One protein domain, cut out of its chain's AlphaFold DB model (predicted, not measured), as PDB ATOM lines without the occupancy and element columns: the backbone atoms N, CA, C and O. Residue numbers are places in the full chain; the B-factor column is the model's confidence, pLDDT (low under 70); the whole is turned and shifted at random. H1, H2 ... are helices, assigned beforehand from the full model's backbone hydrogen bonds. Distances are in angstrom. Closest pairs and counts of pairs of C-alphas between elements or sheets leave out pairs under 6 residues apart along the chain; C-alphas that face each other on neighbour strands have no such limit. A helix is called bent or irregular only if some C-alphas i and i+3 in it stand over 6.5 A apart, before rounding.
ATOM      1  N   GLU A 431     278.930 155.261 101.735       60.09
ATOM      2  CA  GLU A 431     280.064 156.188 101.742       60.09
ATOM      3  C   GLU A 431     279.706 157.623 102.185       60.09
ATOM      4  O   GLU A 431     280.478 158.241 102.912       60.09
ATOM      5  N   GLN A 432     278.521 158.141 101.836       60.72
ATOM      6  CA  GLN A 432     278.025 159.451 102.295       60.72
ATOM      7  C   GLN A 432     277.504 159.409 103.737       60.72
ATOM      8  O   GLN A 432     277.576 160.408 104.447       60.72
ATOM      9  N   THR A 433     277.019 158.251 104.203       64.62
ATOM     10  CA  THR A 433     276.667 158.044 105.620       64.62
ATOM     11  C   THR A 433     277.878 157.772 106.519       64.62
ATOM     12  O   THR A 433     277.746 157.818 107.737       64.62
ATOM     13  N   ALA A 434     279.060 157.516 105.947       73.75
ATOM     14  CA  ALA A 434     280.306 157.317 106.693       73.75
ATOM     15  C   ALA A 434     280.997 158.635 107.108       73.75
ATOM     16  O   ALA A 434     282.023 158.616 107.792       73.75
ATOM     17  N   TRP A 435     280.458 159.785 106.696       82.19
ATOM     18  CA  TRP A 435     280.990 161.100 107.034       82.19
ATOM     19  C   TRP A 435     280.566 161.546 108.437       82.19
ATOM     20  O   TRP A 435     279.438 161.979 108.659       82.19
ATOM     21  N   THR A 436     281.503 161.474 109.380       87.19
ATOM     22  CA  THR A 436     281.407 162.115 110.697       87.19
ATOM     23  C   THR A 436     282.026 163.520 110.658       87.19
ATOM     24  O   THR A 436     282.905 163.760 109.822       87.19
ATOM     25  N   PRO A 437     281.637 164.439 111.567       88.00
ATOM     26  CA  PRO A 437     282.238 165.772 111.636       88.00
ATOM     27  C   PRO A 437     283.764 165.708 111.800       88.00
ATOM     28  O   PRO A 437     284.473 166.371 111.054       88.00
ATOM     29  N   ASP A 438     284.259 164.816 112.670       91.06
ATOM     30  CA  ASP A 438     285.692 164.571 112.930       91.06
ATOM     31  C   ASP A 438     286.539 164.335 111.668       91.06
ATOM     32  O   ASP A 438     287.725 164.654 111.640       91.06
ATOM     33  N   ASN A 439     285.948 163.730 110.633       93.00
ATOM     34  CA  ASN A 439     286.654 163.355 109.407       93.00
ATOM     35  C   ASN A 439     286.614 164.450 108.328       93.00
ATOM     36  O   ASN A 439     287.389 164.385 107.371       93.00
ATOM     37  N   LEU A 440     285.683 165.405 108.429       94.94
ATOM     38  CA  LEU A 440     285.453 166.440 107.415       94.94
ATOM     39  C   LEU A 440     285.859 167.836 107.882       94.94
ATOM     40  O   LEU A 440     286.367 168.611 107.070       94.94
ATOM     41  N   LEU A 441     285.628 168.156 109.153       96.56
ATOM     42  CA  LEU A 441     285.973 169.439 109.748       96.56
ATOM     43  C   LEU A 441     287.487 169.550 109.945       96.56
ATOM     44  O   LEU A 441     288.166 168.614 110.361       96.56
ATOM     45  N   THR A 442     288.020 170.722 109.627       96.75
ATOM     46  CA  THR A 442     289.396 171.100 109.956       96.75
ATOM     47  C   THR A 442     289.463 171.653 111.374       96.75
ATOM     48  O   THR A 442     288.447 172.079 111.921       96.75
ATOM     49  N   GLU A 443     290.657 171.712 111.969       95.69
ATOM     50  CA  GLU A 443     290.774 172.223 113.341       95.69
ATOM     51  C   GLU A 443     290.272 173.665 113.473       95.69
ATOM     52  O   GLU A 443     289.605 173.986 114.446       95.69
ATOM     53  N   SER A 444     290.438 174.501 112.443       96.88
ATOM     54  CA  SER A 444     289.870 175.851 112.454       96.88
ATOM     55  C   SER A 444     288.338 175.883 112.347       96.88
ATOM     56  O   SER A 444     287.735 176.884 112.726       96.88
ATOM     57  N   ASP A 445     287.686 174.837 111.821       97.81
ATOM     58  CA  ASP A 445     286.219 174.715 111.874       97.81
ATOM     59  C   ASP A 445     285.781 174.333 113.302       97.81
ATOM     60  O   ASP A 445     284.801 174.871 113.820       97.81
ATOM     61  N   ASN A 446     286.535 173.439 113.959       96.44
ATOM     62  CA  ASN A 446     286.319 173.032 115.350       96.44
ATOM     63  C   ASN A 446     286.510 174.217 116.313       96.44
ATOM     64  O   ASN A 446     285.649 174.465 117.158       96.44
ATOM     65  N   GLU A 447     287.587 174.990 116.142       95.94
ATOM     66  CA  GLU A 447     287.871 176.232 116.873       95.94
ATOM     67  C   GLU A 447     286.717 177.241 116.748       95.94
ATOM     68  O   GLU A 447     286.290 177.795 117.761       95.94
ATOM     69  N   LEU A 448     286.149 177.443 115.547       97.25
ATOM     70  CA  LEU A 448     284.968 178.300 115.374       97.25
ATOM     71  C   LEU A 448     283.762 177.762 116.155       97.25
ATOM     72  O   LEU A 448     283.084 178.529 116.838       97.25
ATOM     73  N   ILE A 449     283.462 176.465 116.043       97.31
ATOM     74  CA  ILE A 449     282.308 175.848 116.716       97.31
ATOM     75  C   ILE A 449     282.437 175.996 118.239       97.31
ATOM     76  O   ILE A 449     281.474 176.391 118.900       97.31
ATOM     77  N   ARG A 450     283.636 175.769 118.786       95.75
ATOM     78  CA  ARG A 450     283.969 175.991 120.202       95.75
ATOM     79  C   ARG A 450     283.854 177.464 120.594       95.75
ATOM     80  O   ARG A 450     283.242 177.771 121.613       95.75
ATOM     81  N   ALA A 451     284.378 178.383 119.783       96.12
ATOM     82  CA  ALA A 451     284.291 179.819 120.040       96.12
ATOM     83  C   ALA A 451     282.833 180.312 120.057       96.12
ATOM     84  O   ALA A 451     282.458 181.073 120.947       96.12
ATOM     85  N   LEU A 452     281.985 179.825 119.145       96.69
ATOM     86  CA  LEU A 452     280.549 180.122 119.125       96.69
ATOM     87  C   LEU A 452     279.791 179.479 120.297       96.69
ATOM     88  O   LEU A 452     278.864 180.100 120.818       96.69
ATOM     89  N   ALA A 453     280.190 178.281 120.743       95.94
ATOM     90  CA  ALA A 453     279.647 177.642 121.945       95.94
ATOM     91  C   ALA A 453     279.973 178.445 123.215       95.94
ATOM     92  O   ALA A 453     279.087 178.720 124.023       95.94
ATOM     93  N   LEU A 454     281.229 178.879 123.365       95.06
ATOM     94  CA  LEU A 454     281.676 179.727 124.475       95.06
ATOM     95  C   LEU A 454     281.027 181.118 124.432       95.06
ATOM     96  O   LEU A 454     280.673 181.664 125.473       95.06
ATOM     97  N   ALA A 455     280.809 181.669 123.236       95.75
ATOM     98  CA  ALA A 455     280.134 182.945 123.022       95.75
ATOM     99  C   ALA A 455     278.593 182.856 123.069       95.75
ATOM    100  O   ALA A 455     277.925 183.802 122.655       95.75
ATOM    101  N   TYR A 456     277.986 181.765 123.558       95.12
ATOM    102  CA  TYR A 456     276.521 181.640 123.605       95.12
ATOM    103  C   TYR A 456     275.840 182.760 124.419       95.12
ATOM    104  O   TYR A 456     274.759 183.223 124.047       95.12
ATOM    105  N   GLU A 457     276.477 183.220 125.500       94.12
ATOM    106  CA  GLU A 457     275.982 184.331 126.330       94.12
ATOM    107  C   GLU A 457     276.180 185.716 125.682       94.12
ATOM    108  O   GLU A 457     275.547 186.687 126.100       94.12
ATOM    109  N   GLU A 458     277.019 185.818 124.646       96.69
ATOM    110  CA  GLU A 458     277.268 187.073 123.935       96.69
ATOM    111  C   GLU A 458     276.065 187.487 123.063       96.69
ATOM    112  O   GLU A 458     275.302 186.628 122.578       96.69
ATOM    113  N   PRO A 459     275.911 188.801 122.793       97.00
ATOM    114  CA  PRO A 459     274.935 189.312 121.840       97.00
ATOM    115  C   PRO A 459     274.989 188.569 120.505       97.00
ATOM    116  O   PRO A 459     276.057 188.206 120.002       97.00
ATOM    117  N   LEU A 460     273.813 188.362 119.916       95.00
ATOM    118  CA  LEU A 460     273.650 187.619 118.670       95.00
ATOM    119  C   LEU A 460     274.476 188.241 117.532       95.00
ATOM    120  O   LEU A 460     275.061 187.529 116.724       95.00
ATOM    121  N   GLU A 461     274.599 189.568 117.531       96.69
ATOM    122  CA  GLU A 461     275.416 190.346 116.603       96.69
ATOM    123  C   GLU A 461     276.912 189.989 116.677       96.69
ATOM    124  O   GLU A 461     277.569 189.928 115.639       96.69
ATOM    125  N   THR A 462     277.447 189.706 117.871       97.19
ATOM    126  CA  THR A 462     278.847 189.292 118.071       97.19
ATOM    127  C   THR A 462     279.094 187.912 117.463       97.19
ATOM    128  O   THR A 462     280.063 187.716 116.727       97.19
ATOM    129  N   ARG A 463     278.183 186.961 117.711       97.12
ATOM    130  CA  ARG A 463     278.240 185.611 117.128       97.12
ATOM    131  C   ARG A 463     278.069 185.639 115.606       97.12
ATOM    132  O   ARG A 463     278.807 184.959 114.896       97.12
ATOM    133  N   TYR A 464     277.149 186.459 115.095       97.19
ATOM    134  CA  TYR A 464     276.951 186.655 113.656       97.19
ATOM    135  C   TYR A 464     278.188 187.250 112.978       97.19
ATOM    136  O   TYR A 464     278.546 186.792 111.898       97.19
ATOM    137  N   ALA A 465     278.857 188.227 113.602       97.44
ATOM    138  CA  ALA A 465     280.115 188.772 113.092       97.44
ATOM    139  C   ALA A 465     281.208 187.692 113.037       97.44
ATOM    140  O   ALA A 465     281.796 187.484 111.982       97.44
ATOM    141  N   MET A 466     281.396 186.927 114.120       97.75
ATOM    142  CA  MET A 466     282.378 185.835 114.182       97.75
ATOM    143  C   MET A 466     282.167 184.780 113.080       97.75
ATOM    144  O   MET A 466     283.121 184.398 112.403       97.75
ATOM    145  N   LEU A 467     280.923 184.338 112.856       97.81
ATOM    146  CA  LEU A 467     280.609 183.393 111.777       97.81
ATOM    147  C   LEU A 467     280.778 184.021 110.381       97.81
ATOM    148  O   LEU A 467     281.268 183.355 109.469       97.81
ATOM    149  N   ASN A 468     280.385 185.284 110.199       97.62
ATOM    150  CA  ASN A 468     280.534 185.986 108.923       97.62
ATOM    151  C   ASN A 468     282.012 186.139 108.540       97.62
ATOM    152  O   ASN A 468     282.396 185.742 107.442       97.62
ATOM    153  N   ASP A 469     282.839 186.646 109.456       97.94
ATOM    154  CA  ASP A 469     284.275 186.856 109.250       97.94
ATOM    155  C   ASP A 469     284.985 185.533 108.915       97.94
ATOM    156  O   ASP A 469     285.820 185.476 108.009       97.94
ATOM    157  N   TYR A 470     284.594 184.436 109.577       98.25
ATOM    158  CA  TYR A 470     285.112 183.104 109.269       98.25
ATOM    159  C   TYR A 470     284.731 182.631 107.858       98.25
ATOM    160  O   TYR A 470     285.577 182.136 107.115       98.25
ATOM    161  N   VAL A 471     283.473 182.800 107.442       97.75
ATOM    162  CA  VAL A 471     283.029 182.383 106.101       97.75
ATOM    163  C   VAL A 471     283.599 183.274 104.995       97.75
ATOM    164  O   VAL A 471     283.913 182.770 103.915       97.75
ATOM    165  N   GLU A 472     283.825 184.562 105.258       96.94
ATOM    166  CA  GLU A 472     284.594 185.432 104.363       96.94
ATOM    167  C   GLU A 472     286.051 184.953 104.222       96.94
ATOM    168  O   GLU A 472     286.567 184.915 103.101       96.94
ATOM    169  N   MET A 473     286.685 184.499 105.312       97.88
ATOM    170  CA  MET A 473     288.028 183.899 105.297       97.88
ATOM    171  C   MET A 473     288.083 182.571 104.514       97.88
ATOM    172  O   MET A 473     289.053 182.334 103.793       97.88
ATOM    173  N   LEU A 474     287.050 181.721 104.597       97.44
ATOM    174  CA  LEU A 474     286.934 180.511 103.762       97.44
ATOM    175  C   LEU A 474     286.797 180.833 102.261       97.44
ATOM    176  O   LEU A 474     287.158 180.015 101.410       97.44
ATOM    177  N   GLY A 475     286.293 182.024 101.934       97.62
ATOM    178  CA  GLY A 475     286.262 182.579 100.587       97.62
ATOM    179  C   GLY A 475     284.944 182.383  99.831       97.62
ATOM    180  O   GLY A 475     283.912 181.963 100.354       97.62
ATOM    181  N   TRP A 476     284.976 182.728  98.540       97.19
ATOM    182  CA  TRP A 476     283.768 182.900  97.718       97.19
ATOM    183  C   TRP A 476     282.910 181.631  97.565       97.19
ATOM    184  O   TRP A 476     281.697 181.734  97.377       97.19
ATOM    185  N   GLU A 477     283.512 180.440  97.645       96.31
ATOM    186  CA  GLU A 477     282.794 179.164  97.542       96.31
ATOM    187  C   GLU A 477     281.928 178.903  98.780       96.31
ATOM    188  O   GLU A 477     280.779 178.482  98.633       96.31
ATOM    189  N   ALA A 478     282.424 179.245  99.974       97.00
ATOM    190  CA  ALA A 478     281.672 179.140 101.222       97.00
ATOM    191  C   ALA A 478     280.497 180.130 101.242       97.00
ATOM    192  O   ALA A 478     279.362 179.738 101.506       97.00
ATOM    193  N   LEU A 479     280.734 181.386 100.835       97.31
ATOM    194  CA  LEU A 479     279.681 182.399 100.675       97.31
ATOM    195  C   LEU A 479     278.591 181.962  99.676       97.31
ATOM    196  O   LEU A 479     277.403 182.181  99.914       97.31
ATOM    197  N   LYS A 480     278.967 181.308  98.569       97.25
ATOM    198  CA  LYS A 480     278.015 180.789  97.573       97.25
ATOM    199  C   LYS A 480     277.244 179.559  98.065       97.25
ATOM    200  O   LYS A 480     276.077 179.393  97.699       97.25
ATOM    201  N   LEU A 481     277.873 178.691  98.861       96.50
ATOM    202  CA  LEU A 481     277.181 177.589  99.531       96.50
ATOM    203  C   LEU A 481     276.152 178.142 100.526       96.50
ATOM    204  O   LEU A 481     274.998 177.726 100.476       96.50
ATOM    205  N   ALA A 482     276.543 179.121 101.348       97.00
ATOM    206  CA  ALA A 482     275.659 179.809 102.285       97.00
ATOM    207  C   ALA A 482     274.462 180.467 101.573       97.00
ATOM    208  O   ALA A 482     273.321 180.193 101.939       97.00
ATOM    209  N   GLU A 483     274.684 181.243 100.502       97.06
ATOM    210  CA  GLU A 483     273.607 181.865  99.708       97.06
ATOM    211  C   GLU A 483     272.607 180.823  99.174       97.06
ATOM    212  O   GLU A 483     271.392 180.986  99.307       97.06
ATOM    213  N   ARG A 484     273.099 179.713  98.608       97.12
ATOM    214  CA  ARG A 484     272.230 178.643  98.086       97.12
ATOM    215  C   ARG A 484     271.540 177.839  99.183       97.12
ATOM    216  O   ARG A 484     270.424 177.369  98.965       97.12
ATOM    217  N   PHE A 485     272.165 177.686 100.345       95.88
ATOM    218  CA  PHE A 485     271.536 177.096 101.520       95.88
ATOM    219  C   PHE A 485     270.385 177.980 102.029       95.88
ATOM    220  O   PHE A 485     269.287 177.456 102.246       95.88
ATOM    221  N   GLU A 486     270.584 179.305 102.126       96.44
ATOM    222  CA  GLU A 486     269.524 180.265 102.483       96.44
ATOM    223  C   GLU A 486     268.352 180.214 101.494       96.44
ATOM    224  O   GLU A 486     267.187 180.186 101.902       96.44
ATOM    225  N   ASP A 487     268.637 180.189 100.189       96.69
ATOM    226  CA  ASP A 487     267.606 180.192  99.149       96.69
ATOM    227  C   ASP A 487     266.797 178.881  99.095       96.69
ATOM    228  O   ASP A 487     265.587 178.924  98.837       96.69
ATOM    229  N   SER A 488     267.428 177.732  99.364       95.56
ATOM    230  CA  SER A 488     266.790 176.406  99.292       95.56
ATOM    231  C   SER A 488     266.038 176.016 100.571       95.56
ATOM    232  O   SER A 488     264.915 175.505 100.504       95.56
ATOM    233  N   THR A 489     266.617 176.278 101.748       92.94
ATOM    234  CA  THR A 489     265.992 175.941 103.043       92.94
ATOM    235  C   THR A 489     265.088 177.052 103.578       92.94
ATOM    236  O   THR A 489     264.120 176.776 104.289       92.94
ATOM    237  N   GLY A 490     265.376 178.313 103.239       95.00
ATOM    238  CA  GLY A 490     264.761 179.489 103.856       95.00
ATOM    239  C   GLY A 490     265.284 179.816 105.261       95.00
ATOM    240  O   GLY A 490     264.726 180.712 105.898       95.00
ATOM    241  N   ILE A 491     266.309 179.102 105.741       93.88
ATOM    242  CA  ILE A 491     267.018 179.354 107.001       93.88
ATOM    243  C   ILE A 491     268.140 180.353 106.708       93.88
ATOM    244  O   ILE A 491     268.912 180.147 105.780       93.88
ATOM    245  N   GLU A 492     268.228 181.443 107.469       96.38
ATOM    246  CA  GLU A 492     269.332 182.403 107.343       96.38
ATOM    247  C   GLU A 492     270.632 181.753 107.828       96.38
ATOM    248  O   GLU A 492     270.656 181.180 108.916       96.38
ATOM    249  N   PHE A 493     271.703 181.825 107.034       96.06
ATOM    250  CA  PHE A 493     272.933 181.080 107.308       96.06
ATOM    251  C   PHE A 493     273.596 181.561 108.606       96.06
ATOM    252  O   PHE A 493     274.053 180.750 109.406       96.06
ATOM    253  N   LEU A 494     273.549 182.871 108.872       96.00
ATOM    254  CA  LEU A 494     274.015 183.437 110.141       96.00
ATOM    255  C   LEU A 494     273.194 182.938 111.342       96.00
ATOM    256  O   LEU A 494     273.736 182.779 112.427       96.00
ATOM    257  N   GLY A 495     271.920 182.579 111.144       94.81
ATOM    258  CA  GLY A 495     271.082 181.962 112.177       94.81
ATOM    259  C   GLY A 495     271.593 180.603 112.676       94.81
ATOM    260  O   GLY A 495     271.163 180.149 113.733       94.81
ATOM    261  N   LEU A 496     272.541 179.969 111.975       96.31
ATOM    262  CA  LEU A 496     273.178 178.729 112.424       96.31
ATOM    263  C   LEU A 496     274.121 178.922 113.628       96.31
ATOM    264  O   LEU A 496     274.532 177.930 114.219       96.31
ATOM    265  N   THR A 497     274.417 180.151 114.079       96.69
ATOM    266  CA  THR A 497     275.138 180.352 115.359       96.69
ATOM    267  C   THR A 497     274.342 179.906 116.589       96.69
ATOM    268  O   THR A 497     274.904 179.805 117.674       96.69
ATOM    269  N   GLU A 498     273.031 179.689 116.451       95.56
ATOM    270  CA  GLU A 498     272.171 179.103 117.492       95.56
ATOM    271  C   GLU A 498     272.016 177.576 117.330       95.56
ATOM    272  O   GLU A 498     271.465 176.911 118.202       95.56
ATOM    273  N   ASP A 499     272.528 177.003 116.235       95.81
ATOM    274  CA  ASP A 499     272.486 175.573 115.925       95.81
ATOM    275  C   ASP A 499     273.855 175.090 115.430       95.81
ATOM    276  O   ASP A 499     274.103 174.910 114.235       95.81
ATOM    277  N   LEU A 500     274.751 174.846 116.386       96.38
ATOM    278  CA  LEU A 500     276.118 174.392 116.123       96.38
ATOM    279  C   LEU A 500     276.167 173.048 115.376       96.38
ATOM    280  O   LEU A 500     277.082 172.819 114.588       96.38
ATOM    281  N   SER A 501     275.168 172.176 115.565       95.81
ATOM    282  CA  SER A 501     275.057 170.907 114.826       95.81
ATOM    283  C   SER A 501     274.730 171.134 113.351       95.81
ATOM    284  O   SER A 501     275.297 170.467 112.482       95.81
ATOM    285  N   GLY A 502     273.850 172.097 113.071       95.44
ATOM    286  CA  GLY A 502     273.558 172.577 111.728       95.44
ATOM    287  C   GLY A 502     274.740 173.292 111.077       95.44
ATOM    288  O   GLY A 502     275.079 172.992 109.934       95.44
ATOM    289  N   LEU A 503     275.419 174.183 111.806       96.94
ATOM    290  CA  LEU A 503     276.628 174.860 111.328       96.94
ATOM    291  C   LEU A 503     277.722 173.853 110.944       96.94
ATOM    292  O   LEU A 503     278.242 173.912 109.828       96.94
ATOM    293  N   ALA A 504     278.008 172.886 111.820       96.81
ATOM    294  CA  ALA A 504     278.945 171.799 111.552       96.81
ATOM    295  C   ALA A 504     278.583 171.022 110.274       96.81
ATOM    296  O   ALA A 504     279.475 170.633 109.518       96.81
ATOM    297  N   ALA A 505     277.289 170.818 109.995       96.06
ATOM    298  CA  ALA A 505     276.834 170.136 108.784       96.06
ATOM    299  C   ALA A 505     277.108 170.962 107.517       96.06
ATOM    300  O   ALA A 505     277.609 170.411 106.534       96.06
ATOM    301  N   VAL A 506     276.862 172.280 107.537       96.50
ATOM    302  CA  VAL A 506     277.191 173.147 106.388       96.50
ATOM    303  C   VAL A 506     278.700 173.229 106.164       96.50
ATOM    304  O   VAL A 506     279.140 173.108 105.021       96.50
ATOM    305  N   LEU A 507     279.499 173.377 107.227       97.44
ATOM    306  CA  LEU A 507     280.964 173.397 107.134       97.44
ATOM    307  C   LEU A 507     281.511 172.065 106.602       97.44
ATOM    308  O   LEU A 507     282.340 172.056 105.696       97.44
ATOM    309  N   SER A 508     280.983 170.932 107.060       96.19
ATOM    310  CA  SER A 508     281.388 169.610 106.562       96.19
ATOM    311  C   SER A 508     281.047 169.411 105.083       96.19
ATOM    312  O   SER A 508     281.873 168.910 104.318       96.19
ATOM    313  N   VAL A 509     279.867 169.861 104.642       96.19
ATOM    314  CA  VAL A 509     279.504 169.878 103.215       96.19
ATOM    315  C   VAL A 509     280.412 170.816 102.422       96.19
ATOM    316  O   VAL A 509     280.866 170.438 101.345       96.19
ATOM    317  N   PHE A 510     280.764 171.989 102.957       97.31
ATOM    318  CA  PHE A 510     281.754 172.869 102.336       97.31
ATOM    319  C   PHE A 510     283.097 172.149 102.136       97.31
ATOM    320  O   PHE A 510     283.600 172.108 101.011       97.31
ATOM    321  N   ARG A 511     283.636 171.491 103.170       96.81
ATOM    322  CA  ARG A 511     284.892 170.726 103.079       96.81
ATOM    323  C   ARG A 511     284.802 169.580 102.069       96.81
ATOM    324  O   ARG A 511     285.701 169.439 101.243       96.81
ATOM    325  N   ALA A 512     283.697 168.838 102.041       95.62
ATOM    326  CA  ALA A 512     283.465 167.795 101.042       95.62
ATOM    327  C   ALA A 512     283.377 168.351  99.601       95.62
ATOM    328  O   ALA A 512     283.885 167.723  98.670       95.62
ATOM    329  N   THR A 513     282.800 169.547  99.396       96.06
ATOM    330  CA  THR A 513     282.828 170.221  98.080       96.06
ATOM    331  C   THR A 513     284.229 170.702  97.698       96.06
ATOM    332  O   THR A 513     284.649 170.493  96.562       96.06
ATOM    333  N   GLN A 514     284.988 171.262  98.645       96.44
ATOM    334  CA  GLN A 514     286.357 171.747  98.440       96.44
ATOM    335  C   GLN A 514     287.333 170.608  98.094       96.44
ATOM    336  O   GLN A 514     288.234 170.780  97.278       96.44
ATOM    337  N   GLN A 515     287.126 169.422  98.673       95.56
ATOM    338  CA  GLN A 515     287.866 168.197  98.344       95.56
ATOM    339  C   GLN A 515     287.440 167.567  97.002       95.56
ATOM    340  O   GLN A 515     288.059 166.602  96.554       95.56
ATOM    341  N   GLY A 516     286.384 168.074  96.355       95.81
ATOM    342  CA  GLY A 516     285.821 167.504  95.128       95.81
ATOM    343  C   GLY A 516     285.053 166.192  95.331       95.81
ATOM    344  O   GLY A 516     284.700 165.545  94.346       95.81
ATOM    345  N   ALA A 517     284.770 165.800  96.580       95.31
ATOM    346  CA  ALA A 517     284.011 164.592  96.911       95.31
ATOM    347  C   ALA A 517     282.511 164.728  96.580       95.31
ATOM    348  O   ALA A 517     281.821 163.732  96.366       95.31
ATOM    349  N   MET A 518     282.002 165.961  96.499       95.00
ATOM    350  CA  MET A 518     280.643 166.272  96.053       95.00
ATOM    351  C   MET A 518     280.588 167.589  95.266       95.00
ATOM    352  O   MET A 518     281.451 168.454  95.410       95.00
ATOM    353  N   SER A 519     279.548 167.770  94.450       96.19
ATOM    354  CA  SER A 519     279.250 169.069  93.837       96.19
ATOM    355  C   SER A 519     278.495 169.977  94.811       96.19
ATOM    356  O   SER A 519     277.787 169.496  95.694       96.19
ATOM    357  N   LEU A 520     278.595 171.296  94.624       96.19
ATOM    358  CA  LEU A 520     277.912 172.271  95.484       96.19
ATOM    359  C   LEU A 520     276.382 172.108  95.452       96.19
ATOM    360  O   LEU A 520     275.742 172.207  96.492       96.19
ATOM    361  N   ASP A 521     275.793 171.818  94.287       95.81
ATOM    362  CA  ASP A 521     274.355 171.529  94.173       95.81
ATOM    363  C   ASP A 521     273.967 170.265  94.963       95.81
ATOM    364  O   ASP A 521     273.032 170.311  95.759       95.81
ATOM    365  N   HIS A 522     274.736 169.174  94.839       95.06
ATOM    366  CA  HIS A 522     274.486 167.945  95.600       95.06
ATOM    367  C   HIS A 522     274.678 168.143  97.111       95.06
ATOM    368  O   HIS A 522     273.922 167.587  97.900       95.06
ATOM    369  N   GLY A 523     275.646 168.970  97.513       94.62
ATOM    370  CA  GLY A 523     275.826 169.382  98.901       94.62
ATOM    371  C   GLY A 523     274.604 170.115  99.448       94.62
ATOM    372  O   GLY A 523     274.105 169.756 100.506       94.62
ATOM    373  N   VAL A 524     274.059 171.090  98.712       95.62
ATOM    374  CA  VAL A 524     272.843 171.813  99.127       95.62
ATOM    375  C   VAL A 524     271.628 170.884  99.199       95.62
ATOM    376  O   VAL A 524     270.875 170.978 100.168       95.62
ATOM    377  N   ASP A 525     271.451 169.962  98.249       93.62
ATOM    378  CA  ASP A 525     270.376 168.958  98.297       93.62
ATOM    379  C   ASP A 525     270.535 168.016  99.509       93.62
ATOM    380  O   ASP A 525     269.574 167.771 100.247       93.62
ATOM    381  N   LEU A 526     271.763 167.550  99.778       91.69
ATOM    382  CA  LEU A 526     272.094 166.737 100.950       91.69
ATOM    383  C   LEU A 526     271.816 167.497 102.247       91.69
ATOM    384  O   LEU A 526     271.259 166.909 103.168       91.69
ATOM    385  N   LEU A 527     272.104 168.798 102.326       93.44
ATOM    386  CA  LEU A 527     271.713 169.615 103.476       93.44
ATOM    387  C   LEU A 527     270.182 169.736 103.578       93.44
ATOM    388  O   LEU A 527     269.625 169.476 104.641       93.44
ATOM    389  N   CYS A 528     269.476 170.049 102.488       91.62
ATOM    390  CA  CYS A 528     268.016 170.232 102.492       91.62
ATOM    391  C   CYS A 528     267.236 168.987 102.946       91.62
ATOM    392  O   CYS A 528     266.139 169.112 103.497       91.62
ATOM    393  N   HIS A 529     267.778 167.788 102.724       88.31
ATOM    394  CA  HIS A 529     267.159 166.525 103.139       88.31
ATOM    395  C   HIS A 529     267.769 165.969 104.431       88.31
ATOM    396  O   HIS A 529     267.041 165.575 105.348       88.31
ATOM    397  N   GLY A 530     269.097 165.986 104.521       80.44
ATOM    398  CA  GLY A 530     269.902 165.397 105.584       80.44
ATOM    399  C   GLY A 530     269.883 166.166 106.898       80.44
ATOM    400  O   GLY A 530     269.871 165.506 107.933       80.44
ATOM    401  N   PHE A 531     269.763 167.508 106.900       77.88
ATOM    402  CA  PHE A 531     269.632 168.289 108.146       77.88
ATOM    403  C   PHE A 531     268.571 167.654 109.048       77.88
ATOM    404  O   PHE A 531     268.862 167.252 110.173       77.88
ATOM    405  N   SER A 532     267.361 167.447 108.502       79.44
ATOM    406  CA  SER A 532     266.194 166.887 109.206       79.44
ATOM    407  C   SER A 532     266.455 165.557 109.939       79.44
ATOM    408  O   SER A 532     265.687 165.192 110.831       79.44
ATOM    409  N   ARG A 533     267.531 164.848 109.577       84.38
ATOM    410  CA  ARG A 533     267.929 163.525 110.061       84.38
ATOM    411  C   ARG A 533     269.441 163.424 110.320       84.38
ATOM    412  O   ARG A 533     270.018 162.377 110.044       84.38
ATOM    413  N   LEU A 534     270.074 164.471 110.866       87.88
ATOM    414  CA  LEU A 534     271.410 164.323 111.463       87.88
ATOM    415  C   LEU A 534     271.383 163.161 112.470       87.88
ATOM    416  O   LEU A 534     270.504 163.126 113.342       87.88
ATOM    417  N   ASP A 535     272.299 162.211 112.284       90.25
ATOM    418  CA  ASP A 535     272.395 160.983 113.076       90.25
ATOM    419  C   ASP A 535     272.795 161.274 114.531       90.25
ATOM    420  O   ASP A 535     273.381 162.314 114.825       90.25
ATOM    421  N   GLN A 536     272.515 160.357 115.460       91.06
ATOM    422  CA  GLN A 536     272.906 160.555 116.856       91.06
ATOM    423  C   GLN A 536     274.432 160.670 117.000       91.06
ATOM    424  O   GLN A 536     274.895 161.567 117.695       91.06
ATOM    425  N   ASN A 537     275.207 159.871 116.255       92.06
ATOM    426  CA  ASN A 537     276.671 159.955 116.253       92.06
ATOM    427  C   ASN A 537     277.173 161.333 115.778       92.06
ATOM    428  O   ASN A 537     278.157 161.848 116.294       92.06
ATOM    429  N   TRP A 538     276.467 161.975 114.836       94.00
ATOM    430  CA  TRP A 538     276.775 163.345 114.411       94.00
ATOM    431  C   TRP A 538     276.640 164.335 115.568       94.00
ATOM    432  O   TRP A 538     277.530 165.150 115.814       94.00
ATOM    433  N   LEU A 539     275.508 164.264 116.269       93.75
ATOM    434  CA  LEU A 539     275.177 165.160 117.372       93.75
ATOM    435  C   LEU A 539     276.121 164.940 118.565       93.75
ATOM    436  O   LEU A 539     276.585 165.915 119.152       93.75
ATOM    437  N   ASP A 540     276.463 163.684 118.862       94.56
ATOM    438  CA  ASP A 540     277.423 163.310 119.904       94.56
ATOM    439  C   ASP A 540     278.843 163.804 119.567       94.56
ATOM    440  O   ASP A 540     279.526 164.350 120.435       94.56
ATOM    441  N   THR A 541     279.277 163.698 118.303       94.50
ATOM    442  CA  THR A 541     280.561 164.255 117.849       94.50
ATOM    443  C   THR A 541     280.600 165.779 117.982       94.50
ATOM    444  O   THR A 541     281.560 166.310 118.536       94.50
ATOM    445  N   VAL A 542     279.571 166.506 117.522       93.88
ATOM    446  CA  VAL A 542     279.536 167.977 117.661       93.88
ATOM    447  C   VAL A 542     279.496 168.386 119.135       93.88
ATOM    448  O   VAL A 542     280.197 169.317 119.526       93.88
ATOM    449  N   ALA A 543     278.747 167.667 119.977       94.06
ATOM    450  CA  ALA A 543     278.754 167.894 121.419       94.06
ATOM    451  C   ALA A 543     280.153 167.693 122.026       94.06
ATOM    452  O   ALA A 543     280.568 168.502 122.852       94.06
ATOM    453  N   ARG A 544     280.904 166.672 121.586       94.62
ATOM    454  CA  ARG A 544     282.292 166.448 122.019       94.62
ATOM    455  C   ARG A 544     283.224 167.582 121.578       94.62
ATOM    456  O   ARG A 544     283.945 168.110 122.421       94.62
ATOM    457  N   ILE A 545     283.138 168.026 120.317       94.12
ATOM    458  CA  ILE A 545     283.914 169.168 119.791       94.12
ATOM    459  C   ILE A 545     283.702 170.419 120.654       94.12
ATOM    460  O   ILE A 545     284.677 171.084 120.997       94.12
ATOM    461  N   CYS A 546     282.459 170.706 121.060       93.44
ATOM    462  CA  CYS A 546     282.119 171.835 121.935       93.44
ATOM    463  C   CYS A 546     282.670 171.730 123.372       93.44
ATOM    464  O   CYS A 546     282.643 172.728 124.090       93.44
ATOM    465  N   ILE A 547     283.125 170.549 123.812       92.38
ATOM    466  CA  ILE A 547     283.587 170.281 125.186       92.38
ATOM    467  C   ILE A 547     285.120 170.119 125.260       92.38
ATOM    468  O   ILE A 547     285.720 170.551 126.241       92.38
ATOM    469  N   GLU A 548     285.769 169.535 124.242       83.25
ATOM    470  CA  GLU A 548     287.169 169.048 124.304       83.25
ATOM    471  C   GLU A 548     288.268 170.109 124.557       83.25
ATOM    472  O   GLU A 548     289.375 169.746 124.965       83.25
ATOM    473  N   ASP A 549     287.971 171.404 124.404       61.16
ATOM    474  CA  ASP A 549     288.953 172.502 124.535       61.16
ATOM    475  C   ASP A 549     288.941 173.244 125.881       61.16
ATOM    476  O   ASP A 549     289.779 174.121 126.102       61.16
ATOM    477  N   ALA A 550     288.030 172.917 126.803       53.94
ATOM    478  CA  ALA A 550     288.032 173.553 128.125       53.94
ATOM    479  C   ALA A 550     289.284 173.190 128.951       53.94
ATOM    480  O   ALA A 550     289.815 174.044 129.665       53.94
ATOM    481  N   ASP A 551     289.764 171.948 128.816       53.94
ATOM    482  CA  ASP A 551     290.704 171.346 129.769       53.94
ATOM    483  C   ASP A 551     292.109 171.121 129.180       53.94
ATOM    484  O   ASP A 551     293.120 171.303 129.864       53.94
ATOM    485  N   THR A 552     292.203 170.751 127.900       54.88
ATOM    486  CA  THR A 552     293.450 170.265 127.277       54.88
ATOM    487  C   THR A 552     294.508 171.353 127.090       54.88
ATOM    488  O   THR A 552     295.687 171.102 127.330       54.88
ATOM    489  N   ASN A 553     294.112 172.575 126.719       49.47
ATOM    490  CA  ASN A 553     295.051 173.666 126.429       49.47
ATOM    491  C   ASN A 553     295.303 174.608 127.629       49.47
ATOM    492  O   ASN A 553     296.229 175.415 127.598       49.47
TER     493      ASN A 553
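Overview. This is residues 431 to 553 of the 660 residues of an uncharacterized protein of Planctomycetes bacterium (UniProt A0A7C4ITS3). A compact, rounded body of helices is built round H6, which runs through the middle, with H7 folded back side by side with it as a hairpin and H2 packing on it too, at a shallow tilt and running the opposite way to H6. H1 and H8 cover one side of H6, H8 crossing it, while H3, H4 and H5 lie toward the opposite side, where H4 crosses H6 and H3 packs on H2. The printed part has 123 residues with eight named helices, H1 to H8 in order, and no named strand; the class is all helix. The radius of gyration of the C-alphas is 13.6 A, and the spans are 37 by 30 by 24 A.

Along the chain. H1, residues 437 to 440, begins with C-alpha 437 at (282.238, 165.772, 111.636). H2, residues 443 to 457, is 23.1 A long and irregular, with C-alphas 454 and 457 7.6 A apart. H3, residues 460 to 474, is 21.2 A long, and H4, residues 476 to 489, 19.8 A. H5 holds residues 493 to 498. H6, residues 500 to 514, is 20.6 A long and begins with C-alpha 500 at (276.118, 174.392, 116.123). H7, residues 520 to 533, is 19.7 A long. H8, residues 536 to 545, is 14.3 A long and ends with C-alpha 545 at (283.914, 169.168, 119.791).

Arrangement. H6 is the hub, touching six other helices. H6 and H7 form a hairpin at a shallow tilt of 27 degrees; the closest C-alphas, of Val 509 and Gly 523, are 5.7 A apart. H2 touches H6 at a shallow tilt of 22 degrees, opposite ways, with C-alphas 449 and 500 closest at 6.4 A. H8 touches residues 500 to 504 of H6, about perpendicular at 86 degrees; C-alphas 501 and 542 are closest at 6.1 A. H1 touches H6, with C-alphas 440 and 508 closest at 5.2 A. H4 touches H6 at a steep tilt of 54 degrees, C-alphas 478 and 510 being closest at 6.4 A. H2 and H3 form a hairpin at 10 degrees, with C-alphas 452 and 463 closest at 6.3 A. H5 touches H3, with C-alphas 464 and 494 closest at 5.6 A. H3 and H6 are apart. In H3, H4, H6 and H8 every O i to N i+4 pair is within hydrogen-bond range; H2 has 10 of 11, H7 8 of 10, and H5 0 of 2 but 3 of 3 O i to N i+3 pairs, while H1 is too short for an O i to N i+4 pair.

Size, cuts and confidence. The two C-alphas farthest apart, of Asp 487 and Thr 552, are 39.5 A apart. The printed part has no cut, and the links between successive helices are tight. Mean pLDDT of the printed part is 92.1; residues 431 to 433 and 549 to 553 are under 70.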